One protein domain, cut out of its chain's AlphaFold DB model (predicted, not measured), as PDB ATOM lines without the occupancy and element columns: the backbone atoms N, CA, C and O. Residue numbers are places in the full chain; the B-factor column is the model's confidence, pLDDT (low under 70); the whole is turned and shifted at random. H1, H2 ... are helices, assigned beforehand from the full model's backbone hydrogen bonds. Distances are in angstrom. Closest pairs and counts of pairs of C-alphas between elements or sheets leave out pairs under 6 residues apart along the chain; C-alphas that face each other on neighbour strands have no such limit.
ATOM      1  N   ILE A   9      17.164 -43.309  19.315       74.75
ATOM      2  CA  ILE A   9      16.122 -43.211  20.348       74.75
ATOM      3  C   ILE A   9      16.600 -42.373  21.530       74.75
ATOM      4  O   ILE A   9      15.869 -41.496  21.987       74.75
ATOM      5  N   SER A  10      17.809 -42.627  22.036       76.56
ATOM      6  CA  SER A  10      18.345 -41.893  23.186       76.56
ATOM      7  C   SER A  10      18.529 -40.412  22.849       76.56
ATOM      8  O   SER A  10      18.123 -39.563  23.641       76.56
ATOM      9  N   ASP A  11      18.986 -40.094  21.634       79.12
ATOM     10  CA  ASP A  11      19.029 -38.724  21.102       79.12
ATOM     11  C   ASP A  11      17.640 -38.062  21.058       79.12
ATOM     12  O   ASP A  11      17.496 -36.854  21.271       79.12
ATOM     13  N   PHE A  12      16.596 -38.844  20.779       78.06
ATOM     14  CA  PHE A  12      15.216 -38.368  20.731       78.06
ATOM     15  C   PHE A  12      14.675 -38.049  22.128       78.06
ATOM     16  O   PHE A  12      14.111 -36.973  22.353       78.06
ATOM     17  N   TYR A  13      14.923 -38.946  23.085       77.44
ATOM     18  CA  TYR A  13      14.577 -38.755  24.494       77.44
ATOM     19  C   TYR A  13      15.392 -37.642  25.161       77.44
ATOM     20  O   TYR A  13      14.867 -36.948  26.028       77.44
ATOM     21  N   ALA A  14      16.639 -37.419  24.739       81.62
ATOM     22  CA  ALA A  14      17.474 -36.333  25.245       81.62
ATOM     23  C   ALA A  14      16.945 -34.944  24.848       81.62
ATOM     24  O   ALA A  14      17.120 -33.983  25.597       81.62
ATOM     25  N   LYS A  15      16.296 -34.824  23.681       83.94
ATOM     26  CA  LYS A  15      15.752 -33.550  23.182       83.94
ATOM     27  C   LYS A  15      14.407 -33.195  23.800       83.94
ATOM     28  O   LYS A  15      14.230 -32.086  24.292       83.94
ATOM     29  N   ASP A  16      13.442 -34.103  23.700       83.12
ATOM     30  CA  ASP A  16      12.088 -33.881  24.204       83.12
ATOM     31  C   ASP A  16      11.459 -35.233  24.556       83.12
ATOM     32  O   ASP A  16      10.849 -35.886  23.705       83.12
ATOM     33  N   PRO A  17      11.605 -35.683  25.809       78.00
ATOM     34  CA  PRO A  17      11.196 -37.026  26.194       78.00
ATOM     35  C   PRO A  17       9.668 -37.206  26.206       78.00
ATOM     36  O   PRO A  17       9.172 -38.325  26.084       78.00
ATOM     37  N   ILE A  18       8.898 -36.113  26.300       79.12
ATOM     38  CA  ILE A  18       7.432 -36.146  26.200       79.12
ATOM     39  C   ILE A  18       7.012 -36.365  24.745       79.12
ATOM     40  O   ILE A  18       6.172 -37.225  24.468       79.12
ATOM     41  N   LYS A  19       7.603 -35.609  23.809       80.88
ATOM     42  CA  LYS A  19       7.349 -35.820  22.377       80.88
ATOM     43  C   LYS A  19       7.884 -37.163  21.899       80.88
ATOM     44  O   LYS A  19       7.223 -37.794  21.081       80.88
ATOM     45  N   ALA A  20       9.006 -37.627  22.447       80.25
ATOM     46  CA  ALA A  20       9.560 -38.941  22.150       80.25
ATOM     47  C   ALA A  20       8.571 -40.067  22.475       80.25
ATOM     48  O   ALA A  20       8.261 -40.875  21.599       80.25
ATOM     49  N   ASP A  21       7.991 -40.060  23.680       76.38
ATOM     50  CA  ASP A  21       6.938 -41.009  24.069       76.38
ATOM     51  C   ASP A  21       5.729 -40.956  23.119       76.38
ATOM     52  O   ASP A  21       5.163 -41.991  22.745       76.38
ATOM     53  N   GLN A  22       5.330 -39.749  22.709       78.88
ATOM     54  CA  GLN A  22       4.196 -39.560  21.812       78.88
ATOM     55  C   GLN A  22       4.482 -40.067  20.394       78.88
ATOM     56  O   GLN A  22       3.617 -40.699  19.796       78.88
ATOM     57  N   GLN A  23       5.667 -39.807  19.849       78.94
ATOM     58  CA  GLN A  23       6.017 -40.152  18.469       78.94
ATOM     59  C   GLN A  23       6.419 -41.621  18.311       78.94
ATOM     60  O   GLN A  23       6.060 -42.228  17.308       78.94
ATOM     61  N   LEU A  24       7.114 -42.208  19.292       74.56
ATOM     62  CA  LEU A  24       7.564 -43.603  19.230       74.56
ATOM     63  C   LEU A  24       6.478 -44.588  19.660       74.56
ATOM     64  O   LEU A  24       6.362 -45.674  19.100       74.56
ATOM     65  N   PHE A  25       5.678 -44.218  20.662       73.06
ATOM     66  CA  PHE A  25       4.718 -45.138  21.268       73.06
ATOM     67  C   PHE A  25       3.259 -44.703  21.101       73.06
ATOM     68  O   PHE A  25       2.368 -45.444  21.520       73.06
ATOM     69  N   GLY A  26       2.989 -43.524  20.526       71.44
ATOM     70  CA  GLY A  26       1.631 -42.981  20.404       71.44
ATOM     71  C   GLY A  26       1.011 -42.585  21.747       71.44
ATOM     72  O   GLY A  26      -0.204 -42.401  21.839       71.44
ATOM     73  N   ARG A  27       1.810 -42.503  22.821       70.56
ATOM     74  CA  ARG A  27       1.310 -42.333  24.195       70.56
ATOM     75  C   ARG A  27       1.406 -40.876  24.620       70.56
ATOM     76  O   ARG A  27       2.439 -40.236  24.461       70.56
ATOM     77  N   LYS A  28       0.339 -40.355  25.225       68.94
ATOM     78  CA  LYS A  28       0.340 -39.016  25.816       68.94
ATOM     79  C   LYS A  28       0.830 -39.115  27.261       68.94
ATOM     80  O   LYS A  28       0.148 -39.688  28.110       68.94
ATOM     81  N   SER A  29       2.019 -38.583  27.533       64.62
ATOM     82  CA  SER A  29       2.507 -38.428  28.905       64.62
ATOM     83  C   SER A  29       1.674 -37.344  29.598       64.62
ATOM     84  O   SER A  29       1.780 -36.163  29.277       64.62
ATOM     85  N   HIS A  30       0.781 -37.756  30.498       63.75
ATOM     86  CA  HIS A  30      -0.020 -36.847  31.315       63.75
ATOM     87  C   HIS A  30       0.796 -36.315  32.506       63.75
ATOM     88  O   HIS A  30       1.815 -36.897  32.890       63.75
ATOM     89  N   ALA A  31       0.344 -35.205  33.103       58.34
ATOM     90  CA  ALA A  31       0.994 -34.578  34.261       58.34
ATOM     91  C   ALA A  31       1.137 -35.542  35.460       58.34
ATOM     92  O   ALA A  31       2.071 -35.430  36.253       58.34
ATOM     93  N   ASP A  32       0.261 -36.544  35.544       56.94
ATOM     94  CA  ASP A  32       0.285 -37.662  36.483       56.94
ATOM     95  C   ASP A  32       1.070 -38.873  35.934       56.94
ATOM     96  O   ASP A  32       0.626 -40.017  35.972       56.94
ATOM     97  N   ARG A  33       2.299 -38.610  35.475       65.31
ATOM     98  CA  ARG A  33       3.468 -39.498  35.615       65.31
ATOM     99  C   ARG A  33       3.234 -40.971  35.273       65.31
ATOM    100  O   ARG A  33       2.909 -41.758  36.166       65.31
ATOM    101  N   ARG A  34       3.474 -41.360  34.011       65.75
ATOM    102  CA  ARG A  34       3.906 -42.720  33.603       65.75
ATOM    103  C   ARG A  34       4.022 -42.841  32.081       65.75
ATOM    104  O   ARG A  34       3.172 -43.446  31.439       65.75
ATOM    105  N   GLY A  35       5.072 -42.235  31.532       73.69
ATOM    106  CA  GLY A  35       5.447 -42.355  30.120       73.69
ATOM    107  C   GLY A  35       5.795 -43.795  29.722       73.69
ATOM    108  O   GLY A  35       4.925 -44.664  29.632       73.69
ATOM    109  N   PHE A  36       7.086 -44.088  29.559       74.56
ATOM    110  CA  PHE A  36       7.592 -45.443  29.297       74.56
ATOM    111  C   PHE A  36       7.148 -46.492  30.343       74.56
ATOM    112  O   PHE A  36       6.849 -47.636  30.007       74.56
ATOM    113  N   LEU A  37       7.025 -46.103  31.617       77.88
ATOM    114  CA  LEU A  37       6.722 -46.993  32.752       77.88
ATOM    115  C   LEU A  37       5.225 -47.321  32.920       77.88
ATOM    116  O   LEU A  37       4.699 -47.415  34.039       77.88
ATOM    117  N   ARG A  38       4.533 -47.542  31.798       76.81
ATOM    118  CA  ARG A  38       3.143 -48.012  31.735       76.81
ATOM    119  C   ARG A  38       2.981 -49.124  30.702       76.81
ATOM    120  O   ARG A  38       3.646 -49.122  29.667       76.81
ATOM    121  N   GLY A  39       2.050 -50.042  30.962       80.69
ATOM    122  CA  GLY A  39       1.678 -51.099  30.018       80.69
ATOM    123  C   GLY A  39       2.895 -51.914  29.580       80.69
ATOM    124  O   GLY A  39       3.631 -52.415  30.426       80.69
ATOM    125  N   ALA A  40       3.129 -51.989  28.269       81.31
ATOM    126  CA  ALA A  40       4.213 -52.774  27.681       81.31
ATOM    127  C   ALA A  40       5.623 -52.326  28.108       81.31
ATOM    128  O   ALA A  40       6.479 -53.180  28.303       81.31
ATOM    129  N   GLY A  41       5.881 -51.025  28.305       80.75
ATOM    130  CA  GLY A  41       7.218 -50.564  28.716       80.75
ATOM    131  C   GLY A  41       7.539 -50.910  30.175       80.75
ATOM    132  O   GLY A  41       8.654 -51.317  30.493       80.75
ATOM    133  N   LEU A  42       6.529 -50.871  31.053       84.88
ATOM    134  CA  LEU A  42       6.655 -51.379  32.422       84.88
ATOM    135  C   LEU A  42       6.835 -52.899  32.450       84.88
ATOM    136  O   LEU A  42       7.645 -53.394  33.225       84.88
ATOM    137  N   ALA A  43       6.090 -53.625  31.612       85.62
ATOM    138  CA  ALA A  43       6.202 -55.076  31.509       85.62
ATOM    139  C   ALA A  43       7.587 -55.497  30.999       85.62
ATOM    140  O   ALA A  43       8.195 -56.386  31.583       85.62
ATOM    141  N   ALA A  44       8.112 -54.819  29.975       84.62
ATOM    142  CA  ALA A  44       9.451 -55.064  29.448       84.62
ATOM    143  C   ALA A  44      10.531 -54.811  30.507       84.62
ATOM    144  O   ALA A  44      11.403 -55.653  30.707       84.62
ATOM    145  N   LEU A  45      10.445 -53.693  31.237       84.44
ATOM    146  CA  LEU A  45      11.396 -53.406  32.309       84.44
ATOM    147  C   LEU A  45      11.270 -54.400  33.472       84.44
ATOM    148  O   LEU A  45      12.279 -54.862  33.993       84.44
ATOM    149  N   GLY A  46      10.047 -54.761  33.860       88.06
ATOM    150  CA  GLY A  46       9.825 -55.758  34.904       88.06
ATOM    151  C   GLY A  46      10.334 -57.146  34.512       88.06
ATOM    152  O   GLY A  46      10.932 -57.833  35.332       88.06
ATOM    153  N   ALA A  47      10.176 -57.531  33.243       88.06
ATOM    154  CA  ALA A  47      10.734 -58.766  32.702       88.06
ATOM    155  C   ALA A  47      12.269 -58.742  32.702       88.06
ATOM    156  O   ALA A  47      12.888 -59.703  33.146       88.06
ATOM    157  N   ALA A  48      12.879 -57.627  32.282       85.19
ATOM    158  CA  ALA A  48      14.332 -57.459  32.296       85.19
ATOM    159  C   ALA A  48      14.923 -57.538  33.716       85.19
ATOM    160  O   ALA A  48      15.999 -58.092  33.908       85.19
ATOM    161  N   LEU A  49      14.209 -57.010  34.716       86.38
ATOM    162  CA  LEU A  49      14.609 -57.059  36.127       86.38
ATOM    163  C   LEU A  49      14.176 -58.347  36.848       86.38
ATOM    164  O   LEU A  49      14.498 -58.516  38.023       86.38
ATOM    165  N   GLY A  50      13.391 -59.214  36.201       89.56
ATOM    166  CA  GLY A  50      12.778 -60.391  36.826       89.56
ATOM    167  C   GLY A  50      11.805 -60.067  37.970       89.56
ATOM    168  O   GLY A  50      11.526 -60.932  38.798       89.56
ATOM    169  N   SER A  51      11.314 -58.826  38.068       89.38
ATOM    170  CA  SER A  51      10.483 -58.370  39.188       89.38
ATOM    171  C   SER A  51       9.541 -57.219  38.824       89.38
ATOM    172  O   SER A  51       9.781 -56.435  37.907       89.38
ATOM    173  N   GLY A  52       8.440 -57.100  39.568       87.88
ATOM    174  CA  GLY A  52       7.526 -55.965  39.455       87.88
ATOM    175  C   GLY A  52       8.061 -54.720  40.169       87.88
ATOM    176  O   GLY A  52       8.485 -54.788  41.320       87.88
ATOM    177  N   ILE A  53       7.983 -53.555  39.520       86.31
ATOM    178  CA  ILE A  53       8.397 -52.276  40.121       86.31
ATOM    179  C   ILE A  53       7.224 -51.670  40.895       86.31
ATOM    180  O   ILE A  53       6.322 -51.082  40.304       86.31
ATOM    181  N   VAL A  54       7.247 -51.762  42.225       81.81
ATOM    182  CA  VAL A  54       6.134 -51.342  43.101       81.81
ATOM    183  C   VAL A  54       5.882 -49.825  43.051       81.81
ATOM    184  O   VAL A  54       4.740 -49.379  42.951       81.81
ATOM    185  N   PHE A  55       6.944 -49.013  43.024       83.69
ATOM    186  CA  PHE A  55       6.856 -47.544  43.005       83.69
ATOM    187  C   PHE A  55       6.937 -46.933  41.602       83.69
ATOM    188  O   PHE A  55       7.255 -45.754  41.449       83.69
ATOM    189  N   HIS A  56       6.597 -47.699  40.561       79.06
ATOM    190  CA  HIS A  56       6.617 -47.219  39.173       79.06
ATOM    191  C   HIS A  56       5.733 -45.974  38.940       79.06
ATOM    192  O   HIS A  56       5.938 -45.234  37.983       79.06
ATOM    193  N   ARG A  57       4.759 -45.718  39.831       77.44
ATOM    194  CA  ARG A  57       3.879 -44.535  39.804       77.44
ATOM    195  C   ARG A  57       4.599 -43.220  40.130       77.44
ATOM    196  O   ARG A  57       4.099 -42.160  39.771       77.44
ATOM    197  N   ASN A  58       5.729 -43.278  40.833       80.00
ATOM    198  CA  ASN A  58       6.440 -42.093  41.321       80.00
ATOM    199  C   ASN A  58       7.476 -41.576  40.318       80.00
ATOM    200  O   ASN A  58       7.959 -40.451  40.465       80.00
ATOM    201  N   PHE A  59       7.800 -42.383  39.309       78.88
ATOM    202  CA  PHE A  59       8.831 -42.076  38.333       78.88
ATOM    203  C   PHE A  59       8.391 -40.929  37.412       78.88
ATOM    204  O   PHE A  59       7.203 -40.817  37.089       78.88
ATOM    205  N   PRO A  60       9.326 -40.062  36.990       76.38
ATOM    206  CA  PRO A  60       9.009 -38.955  36.099       76.38
ATOM    207  C   PRO A  60       8.540 -39.459  34.728       76.38
ATOM    208  O   PRO A  60       8.937 -40.527  34.256       76.38
ATOM    209  N   ALA A  61       7.672 -38.679  34.081       78.56
ATOM    210  CA  ALA A  61       7.332 -38.901  32.681       78.56
ATOM    211  C   ALA A  61       8.577 -38.720  31.798       78.56
ATOM    212  O   ALA A  61       9.479 -37.964  32.156       78.56
ATOM    213  N   GLY A  62       8.626 -39.418  30.661       76.50
ATOM    214  CA  GLY A  62       9.751 -39.305  29.737       76.50
ATOM    215  C   GLY A  62      11.039 -40.030  30.159       76.50
ATOM    216  O   GLY A  62      12.051 -39.931  29.475       76.50
ATOM    217  N   LEU A  63      11.024 -40.771  31.270       79.44
ATOM    218  CA  LEU A  63      12.143 -41.627  31.658       79.44
ATOM    219  C   LEU A  63      12.117 -42.920  30.843       79.44
ATOM    220  O   LEU A  63      11.171 -43.694  30.973       79.44
ATOM    221  N   ILE A  64      13.177 -43.181  30.078       78.75
ATOM    222  CA  ILE A  64      13.427 -44.463  29.412       78.75
ATOM    223  C   ILE A  64      14.707 -45.103  29.984       78.75
ATOM    224  O   ILE A  64      15.715 -44.412  30.142       78.75
ATOM    225  N   PRO A  65      14.703 -46.400  30.343       78.81
ATOM    226  CA  PRO A  65      15.921 -47.101  30.739       78.81
ATOM    227  C   PRO A  65      16.918 -47.157  29.580       78.81
ATOM    228  O   PRO A  65      16.544 -47.571  28.486       78.81
ATOM    229  N   GLN A  66      18.187 -46.816  29.828       79.25
ATOM    230  CA  GLN A  66      19.218 -46.758  28.781       79.25
ATOM    231  C   GLN A  66      19.340 -48.072  28.001       79.25
ATOM    232  O   GLN A  66      19.355 -48.056  26.782       79.25
ATOM    233  N   ALA A  67      19.301 -49.216  28.690       75.38
ATOM    234  CA  ALA A  67      19.355 -50.531  28.048       75.38
ATOM    235  C   ALA A  67      18.191 -50.798  27.070       75.38
ATOM    236  O   ALA A  67      18.324 -51.605  26.159       75.38
ATOM    237  N   LEU A  68      17.045 -50.133  27.259       74.69
ATOM    238  CA  LEU A  68      15.883 -50.224  26.366       74.69
ATOM    239  C   LEU A  68      15.861 -49.094  25.329       74.69
ATOM    240  O   LEU A  68      15.266 -49.266  24.272       74.69
ATOM    241  N   ALA A  69      16.512 -47.964  25.608       74.94
ATOM    242  CA  ALA A  69      16.769 -46.915  24.625       74.94
ATOM    243  C   ALA A  69      17.859 -47.323  23.621       74.94
ATOM    244  O   ALA A  69      17.841 -46.855  22.487       74.94
ATOM    245  N   ASP A  70      18.769 -48.211  24.032       69.12
ATOM    246  CA  ASP A  70      19.811 -48.776  23.177       69.12
ATOM    247  C   ASP A  70      19.313 -49.917  22.286       69.12
ATOM    248  O   ASP A  70      20.010 -50.324  21.357       69.12
ATOM    249  N   ALA A  71      18.106 -50.434  22.540       61.88
ATOM    250  CA  ALA A  71      17.467 -51.366  21.630       61.88
ATOM    251  C   ALA A  71      17.135 -50.604  20.343       61.88
ATOM    252  O   ALA A  71      16.124 -49.907  20.266       61.88
TER     253      ALA A  71
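AT A GLANCE: This is residues 9 to 71 of the 80 residues of an uncharacterized protein of Iodidimonas gelatinilytica (UniProt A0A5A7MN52). Two short helices, H2 and H1, form one end of the domain and H3 the other, with the tiny H4 between H1 and H3; one long loop, residues 26 to 39, joins H2 to H3 across the domain, and a second, residues 49 to 65, leads from H3 back to H4. The 63 printed residues hold four named helices, H1 to H4 in order, and no named strand; the class is all helix, though only 29 residues are in helices. It is compact, radius of gyration of the C-alphas 11.0 A, spanning 30 by 26 by 16 A.

IN THESE COORDINATES: H2, residues 17 to 25, is 11.5 A long, and H3, residues 40 to 48, is 12.1 A. H1, residues 9 to 15, begins at C-alpha 9 (16.122, -43.211, 20.348); H4, residues 66 to 69, ends at C-alpha 69 (16.769, -46.915, 24.625).

HOW THE PARTS SIT: H2 and H1 only just touch, with 3 pairs of C-alphas within 8 A, and only at the corner by their tight link; the closest C-alphas, Tyr 13 and Ala 20, are 5.5 A apart. They run opposite ways at a shallow tilt of 33 degrees, only just short of steep. H1 and H4 only just touch, with 3 such pairs, the closest C-alphas being Ser 10 and Ala 69, 5.5 A. H3 and H4 are near each other; H2 and H3 are apart. In H1, H2 and H3 every O i to N i+4 pair is within hydrogen-bond range; H4 is too short for one.

THE WHOLE: The C-alphas farthest apart, Lys 15 and Gly 50, are 30.3 A apart. The printed part has no cut. The links H2 to H3 and H3 to H4 are long. The pLDDT is under 70 at residues 28 to 34 and 70 to 71.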